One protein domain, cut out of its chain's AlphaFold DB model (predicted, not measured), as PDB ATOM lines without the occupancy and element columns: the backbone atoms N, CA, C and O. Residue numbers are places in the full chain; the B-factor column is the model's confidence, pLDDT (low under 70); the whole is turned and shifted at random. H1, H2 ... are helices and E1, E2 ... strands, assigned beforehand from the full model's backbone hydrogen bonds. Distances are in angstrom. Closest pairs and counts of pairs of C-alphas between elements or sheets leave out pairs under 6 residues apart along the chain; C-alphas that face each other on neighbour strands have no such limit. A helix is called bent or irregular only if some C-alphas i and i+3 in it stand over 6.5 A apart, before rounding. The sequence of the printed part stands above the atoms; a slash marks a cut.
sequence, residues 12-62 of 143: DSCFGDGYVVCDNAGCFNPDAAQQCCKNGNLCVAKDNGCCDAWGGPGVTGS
ATOM      1  N   ASP A  12     -10.320  49.232  87.452       70.19
ATOM      2  CA  ASP A  12     -11.311  50.306  87.376       70.19
ATOM      3  C   ASP A  12     -11.739  50.849  88.756       70.19
ATOM      4  O   ASP A  12     -11.641  52.042  89.024       70.19
ATOM      5  N   SER A  13     -12.092  49.973  89.705       66.19
ATOM      6  CA  SER A  13     -12.497  50.406  91.055       66.19
ATOM      7  C   SER A  13     -11.379  51.097  91.849       66.19
ATOM      8  O   SER A  13     -11.635  51.798  92.828       66.19
ATOM      9  N   CYS A  14     -10.131  50.878  91.440       68.75
ATOM     10  CA  CYS A  14      -8.934  51.350  92.117       68.75
ATOM     11  C   CYS A  14      -8.376  52.650  91.546       68.75
ATOM     12  O   CYS A  14      -7.939  53.528  92.299       68.75
ATOM     13  N   PHE A  15      -8.364  52.741  90.221       69.31
ATOM     14  CA  PHE A  15      -7.663  53.776  89.470       69.31
ATOM     15  C   PHE A  15      -8.595  54.575  88.548       69.31
ATOM     16  O   PHE A  15      -8.179  55.611  88.035       69.31
ATOM     17  N   GLY A  16      -9.859  54.161  88.435       67.94
ATOM     18  CA  GLY A  16     -10.891  54.784  87.613       67.94
ATOM     19  C   GLY A  16     -11.111  54.072  86.279       67.94
ATOM     20  O   GLY A  16     -10.367  53.162  85.908       67.94
ATOM     21  N   ASP A  17     -12.131  54.536  85.560       70.19
ATOM     22  CA  ASP A  17     -12.515  54.021  84.242       70.19
ATOM     23  C   ASP A  17     -11.342  54.062  83.248       70.19
ATOM     24  O   ASP A  17     -10.453  54.915  83.332       70.19
ATOM     25  N   GLY A  18     -11.295  53.070  82.360       71.00
ATOM     26  CA  GLY A  18     -10.191  52.849  81.422       71.00
ATOM     27  C   GLY A  18      -9.016  52.017  81.956       71.00
ATOM     28  O   GLY A  18      -8.207  51.548  81.164       71.00
ATOM     29  N   TYR A  19      -8.903  51.742  83.264       73.81
ATOM     30  CA  TYR A  19      -7.807  50.902  83.774       73.81
ATOM     31  C   TYR A  19      -8.065  49.393  83.601       73.81
ATOM     32  O   TYR A  19      -9.035  48.826  84.114       73.81
ATOM     33  N   VAL A  20      -7.124  48.712  82.945       78.44
ATOM     34  CA  VAL A  20      -7.147  47.286  82.580       78.44
ATOM     35  C   VAL A  20      -6.017  46.528  83.281       78.44
ATOM     36  O   VAL A  20      -4.999  47.102  83.659       78.44
ATOM     37  N   VAL A  21      -6.181  45.218  83.471       77.69
ATOM     38  CA  VAL A  21      -5.157  44.345  84.062       77.69
ATOM     39  C   VAL A  21      -3.961  44.182  83.116       77.69
ATOM     40  O   VAL A  21      -4.133  43.832  81.948       77.69
ATOM     41  N   CYS A  22      -2.749  44.350  83.648       79.19
ATOM     42  CA  CYS A  22      -1.493  44.050  82.972       79.19
ATOM     43  C   CYS A  22      -0.780  42.855  83.617       79.19
ATOM     44  O   CYS A  22      -0.444  42.886  84.803       79.19
ATOM     45  N   ASP A  23      -0.559  41.803  82.826       76.50
ATOM     46  CA  ASP A  23       0.191  40.586  83.163       76.50
ATOM     47  C   ASP A  23      -0.179  39.974  84.526       76.50
ATOM     48  O   ASP A  23       0.659  39.475  85.274       76.50
ATOM     49  N   ASN A  24      -1.464  40.072  84.883       67.62
ATOM     50  CA  ASN A  24      -2.030  39.624  86.160       67.62
ATOM     51  C   ASN A  24      -1.388  40.243  87.424       67.62
ATOM     52  O   ASN A  24      -1.691  39.813  88.534       67.62
ATOM     53  N   ALA A  25      -0.524  41.249  87.285       69.38
ATOM     54  CA  ALA A  25       0.285  41.793  88.375       69.38
ATOM     55  C   ALA A  25       0.113  43.308  88.563       69.38
ATOM     56  O   ALA A  25       0.286  43.803  89.676       69.38
ATOM     57  N   GLY A  26      -0.260  44.031  87.505       71.56
ATOM     58  CA  GLY A  26      -0.452  45.479  87.520       71.56
ATOM     59  C   GLY A  26      -1.762  45.913  86.868       71.56
ATOM     60  O   GLY A  26      -2.527  45.100  86.347       71.56
ATOM     61  N   CYS A  27      -2.001  47.221  86.886       78.06
ATOM     62  CA  CYS A  27      -3.096  47.873  86.178       78.06
ATOM     63  C   CYS A  27      -2.515  48.962  85.278       78.06
ATOM     64  O   CYS A  27      -1.633  49.695  85.719       78.06
ATOM     65  N   PHE A  28      -3.018  49.083  84.055       77.38
ATOM     66  CA  PHE A  28      -2.585  50.088  83.089       77.38
ATOM     67  C   PHE A  28      -3.786  50.729  82.405       77.38
ATOM     68  O   PHE A  28      -4.826  50.092  82.268       77.38
ATOM     69  N   ASN A  29      -3.641  51.973  81.967       79.75
ATOM     70  CA  ASN A  29      -4.671  52.690  81.229       79.75
ATOM     71  C   ASN A  29      -4.208  52.948  79.777       79.75
ATOM     72  O   ASN A  29      -3.371  53.831  79.561       79.75
ATOM     73  N   PRO A  30      -4.735  52.207  78.781       71.94
ATOM     74  CA  PRO A  30      -4.376  52.403  77.379       71.94
ATOM     75  C   PRO A  30      -4.799  53.779  76.842       71.94
ATOM     76  O   PRO A  30      -4.112  54.314  75.976       71.94
ATOM     77  N   ASP A  31      -5.865  54.387  77.376       73.12
ATOM     78  CA  ASP A  31      -6.300  55.738  76.991       73.12
ATOM     79  C   ASP A  31      -5.319  56.819  77.476       73.12
ATOM     80  O   ASP A  31      -5.209  57.884  76.873       73.12
ATOM     81  N   ALA A  32      -4.534  56.523  78.516       67.69
ATOM     82  CA  ALA A  32      -3.413  57.350  78.968       67.69
ATOM     83  C   ALA A  32      -2.089  57.021  78.245       67.69
ATOM     84  O   ALA A  32      -1.017  57.379  78.735       67.69
ATOM     85  N   ALA A  33      -2.149  56.296  77.121       72.19
ATOM     86  CA  ALA A  33      -0.995  55.786  76.378       72.19
ATOM     87  C   ALA A  33      -0.039  54.909  77.213       72.19
ATOM     88  O   ALA A  33       1.131  54.746  76.857       72.19
ATOM     89  N   GLN A  34      -0.523  54.321  78.314       81.88
ATOM     90  CA  GLN A  34       0.245  53.330  79.061       81.88
ATOM     91  C   GLN A  34       0.273  52.015  78.285       81.88
ATOM     92  O   GLN A  34      -0.736  51.557  77.748       81.88
ATOM     93  N   GLN A  35       1.434  51.383  78.278       82.56
ATOM     94  CA  GLN A  35       1.684  50.086  77.679       82.56
ATOM     95  C   GLN A  35       1.854  49.054  78.786       82.56
ATOM     96  O   GLN A  35       2.528  49.293  79.789       82.56
ATOM     97  N   CYS A  36       1.234  47.894  78.591       82.94
ATOM     98  CA  CYS A  36       1.418  46.763  79.482       82.94
ATOM     99  C   CYS A  36       2.731  46.049  79.153       82.94
ATOM    100  O   CYS A  36       2.862  45.451  78.084       82.94
ATOM    101  N   CYS A  37       3.673  46.062  80.090       82.44
ATOM    102  CA  CYS A  37       4.921  45.316  80.003       82.44
ATOM    103  C   CYS A  37       4.900  44.096  80.920       82.44
ATOM    104  O   CYS A  37       4.074  43.972  81.830       82.44
ATOM    105  N   LYS A  38       5.828  43.168  80.684       77.94
ATOM    106  CA  LYS A  38       5.949  41.966  81.511       77.94
ATOM    107  C   LYS A  38       6.022  42.266  83.007       77.94
ATOM    108  O   LYS A  38       6.606  43.262  83.438       77.94
ATOM    109  N   ASN A  39       5.481  41.344  83.799       72.94
ATOM    110  CA  ASN A  39       5.388  41.404  85.259       72.94
ATOM    111  C   ASN A  39       4.545  42.576  85.794       72.94
ATOM    112  O   ASN A  39       4.718  42.980  86.941       72.94
ATOM    113  N   GLY A  40       3.646  43.133  84.978       71.75
ATOM    114  CA  GLY A  40       2.796  44.257  85.378       71.75
ATOM    115  C   GLY A  40       3.520  45.604  85.386       71.75
ATOM    116  O   GLY A  40       3.001  46.556  85.966       71.75
ATOM    117  N   ASN A  41       4.706  45.682  84.770       77.06
ATOM    118  CA  ASN A  41       5.405  46.945  84.560       77.06
ATOM    119  C   ASN A  41       4.682  47.790  83.511       77.06
ATOM    120  O   ASN A  41       3.921  47.281  82.685       77.06
ATOM    121  N   LEU A  42       4.938  49.091  83.557       77.56
ATOM    122  CA  LEU A  42       4.247  50.088  82.757       77.56
ATOM    123  C   LEU A  42       5.277  51.028  82.139       77.56
ATOM    124  O   LEU A  42       6.192  51.475  82.831       77.56
ATOM    125  N   CYS A  43       5.076  51.377  80.877       79.19
ATOM    126  CA  CYS A  43       5.723  52.515  80.228       79.19
ATOM    127  C   CYS A  43       4.659  53.329  79.492       79.19
ATOM    128  O   CYS A  43       3.596  52.804  79.172       79.19
ATOM    129  N   VAL A  44       4.904  54.615  79.253       80.25
ATOM    130  CA  VAL A  44       4.000  55.457  78.457       80.25
ATOM    131  C   VAL A  44       4.653  55.684  77.106       80.25
ATOM    132  O   VAL A  44       5.706  56.307  77.037       80.25
ATOM    133  N   ALA A  45       4.046  55.173  76.043       76.56
ATOM    134  CA  ALA A  45       4.554  55.311  74.683       76.56
ATOM    135  C   ALA A  45       3.434  55.065  73.669       76.56
ATOM    136  O   ALA A  45       2.339  54.616  74.013       76.56
ATOM    137  N   LYS A  46       3.723  55.334  72.395       72.38
ATOM    138  CA  LYS A  46       2.796  55.077  71.284       72.38
ATOM    139  C   LYS A  46       2.516  53.585  71.077       72.38
ATOM    140  O   LYS A  46       1.418  53.215  70.666       72.38
ATOM    141  N   ASP A  47       3.515  52.755  71.337       74.75
ATOM    142  CA  ASP A  47       3.482  51.312  71.157       74.75
ATOM    143  C   ASP A  47       4.326  50.618  72.229       74.75
ATOM    144  O   ASP A  47       5.047  51.247  73.001       74.75
ATOM    145  N   ASN A  48       4.214  49.296  72.290       75.81
ATOM    146  CA  ASN A  48       4.833  48.464  73.313       75.81
ATOM    147  C   ASN A  48       6.349  48.256  73.142       75.81
ATOM    148  O   ASN A  48       6.925  47.482  73.907       75.81
ATOM    149  N   GLY A  49       7.005  48.945  72.199       78.62
ATOM    150  CA  GLY A  49       8.463  48.946  72.070       78.62
ATOM    151  C   GLY A  49       9.179  49.446  73.328       78.62
ATOM    152  O   GLY A  49      10.260  48.963  73.652       78.62
ATOM    153  N   CYS A  50       8.540  50.310  74.125       77.50
ATOM    154  CA  CYS A  50       9.092  50.716  75.420       77.50
ATOM    155  C   CYS A  50       9.268  49.539  76.401       77.50
ATOM    156  O   CYS A  50      10.084  49.602  77.311       77.50
ATOM    157  N   CYS A  51       8.588  48.405  76.194       80.75
ATOM    158  CA  CYS A  51       8.674  47.259  77.094       80.75
ATOM    159  C   CYS A  51       9.971  46.430  76.986       80.75
ATOM    160  O   CYS A  51      10.129  45.459  77.735       80.75
ATOM    161  N   ASP A  52      10.899  46.768  76.086       78.31
ATOM    162  CA  ASP A  52      12.125  45.990  75.855       78.31
ATOM    163  C   ASP A  52      12.982  45.841  77.121       78.31
ATOM    164  O   ASP A  52      13.464  44.743  77.418       78.31
ATOM    165  N   ALA A  53      13.076  46.895  77.937       72.81
ATOM    166  CA  ALA A  53      13.794  46.869  79.216       72.81
ATOM    167  C   ALA A  53      13.209  45.859  80.226       72.81
ATOM    168  O   ALA A  53      13.908  45.395  81.127       72.81
ATOM    169  N   TRP A  54      11.943  45.471  80.052       75.75
ATOM    170  CA  TRP A  54      11.220  44.526  80.906       75.75
ATOM    171  C   TRP A  54      11.055  43.138  80.270       75.75
ATOM    172  O   TRP A  54      10.368  42.273  80.818       75.75
ATOM    173  N   GLY A  55      11.709  42.886  79.131       77.31
ATOM    174  CA  GLY A  55      11.637  41.608  78.418       77.31
ATOM    175  C   GLY A  55      10.424  41.477  77.492       77.31
ATOM    176  O   GLY A  55       9.999  40.346  77.210       77.31
ATOM    177  N   GLY A  56       9.888  42.617  77.044       80.06
ATOM    178  CA  GLY A  56       8.844  42.739  76.032       80.06
ATOM    179  C   GLY A  56       7.437  43.010  76.589       80.06
ATOM    180  O   GLY A  56       7.246  43.119  77.807       80.06
ATOM    181  N   PRO A  57       6.436  43.123  75.694       82.25
ATOM    182  CA  PRO A  57       5.049  43.373  76.072       82.25
ATOM    183  C   PRO A  57       4.507  42.310  77.027       82.25
ATOM    184  O   PRO A  57       4.766  41.113  76.874       82.25
ATOM    185  N   GLY A  58       3.731  42.767  78.006       78.12
ATOM    186  CA  GLY A  58       2.975  41.925  78.922       78.12
ATOM    187  C   GLY A  58       1.655  41.463  78.307       78.12
ATOM    188  O   GLY A  58       1.221  41.938  77.256       78.12
ATOM    189  N   VAL A  59       0.993  40.521  78.976       79.62
ATOM    190  CA  VAL A  59      -0.325  40.039  78.550       79.62
ATOM    191  C   VAL A  59      -1.408  40.957  79.110       79.62
ATOM    192  O   VAL A  59      -1.591  41.050  80.322       79.62
ATOM    193  N   THR A  60      -2.158  41.613  78.230       76.00
ATOM    194  CA  THR A  60      -3.349  42.380  78.612       76.00
ATOM    195  C   THR A  60      -4.460  41.432  79.069       76.00
ATOM    196  O   THR A  60      -4.877  40.544  78.323       76.00
ATOM    197  N   GLY A  61      -4.932  41.606  80.302       67.00
ATOM    198  CA  GLY A  61      -6.114  40.915  80.816       67.00
ATOM    199  C   GLY A  61      -7.417  41.574  80.348       67.00
ATOM    200  O   GLY A  61      -7.409  42.604  79.680       67.00
ATOM    201  N   SER A  62      -8.562  40.988  80.702       59.12
ATOM    202  CA  SER A  62      -9.870  41.610  80.445       59.12
ATOM    203  C   SER A  62     -10.138  42.796  81.383       59.12
ATOM    204  O   SER A  62      -9.533  42.915  82.450       59.12
TER     205      SER A  62
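This is residues 12 to 62 of the 143 residues of an uncharacterized protein of Aspergillus terreus (strain NIH 2624 / FGSC A1156) (UniProt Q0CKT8). Two small strand hairpins, E1 with E2 and E3 with E4, follow each other along the longest axis, with the short helix H1 at one end and H2 at the other, by E3 and E4. After H2, residues 55 to 62 fold back past the hairpins toward the H1 end. The printed part has 51 residues, in the order H1, E1, E2, E3, E4, H2, with two antiparallel two-strand sheets; the class is mixed, with under half of the residues in named elements. It is compact, with a radius of gyration of the C-alphas of 9.8 A and spans of 29 by 21 by 14 A.

Start at H1, residues 12 to 15, and look on to E1, residues 20 to 22; their closest C-alphas, of Asp 12 and Val 20, are 7.0 A apart. E2, residues 26 to 28, is near H1 and forms an antiparallel hairpin with E1 at 131 degrees; find N 20 and O 28 within hydrogen-bond range at 2.8 A. E3, residues 34 to 36, comes closest to E2 at the C-alphas of Phe 28 and Gln 34, 5.9 A. E4, residues 42 to 44, forms an antiparallel hairpin with E3 at 144 degrees, with N 35 and O 43 at 2.7 A. H2, residues 48 to 54, comes closest to E3 at the C-alphas of Gln 35 and Asn 48, 5.6 A, and to E4 at those of Cys 43 and Cys 50, 6.1 A. H1 and H2 are apart. H1 is too short for an O i to N i+4 pair; H2 has 0 of 3 within range, but 3 of 4 O i to N i+3 pairs.

Find C-alpha 12 at (-11.311, 50.306, 87.376), where H1 begins its 5.5 A. E1 spans 6.5 A, E2 and E3 6.7 A each, and E4 6.9 A. H2 runs 10.7 A to C-alpha 54 at (11.220, 44.526, 80.906); it is irregular, with C-alphas 50 and 53 7.2 A apart.

The two C-alphas farthest apart, of Ser 13 and Asp 52, are 29.3 A apart. The printed part has no cut, and its five links between named elements are tight. Look for pLDDT under 70 at residues 13 to 16, 24 to 25, 32 and 61 to 62; the mean of the printed part is 75.0.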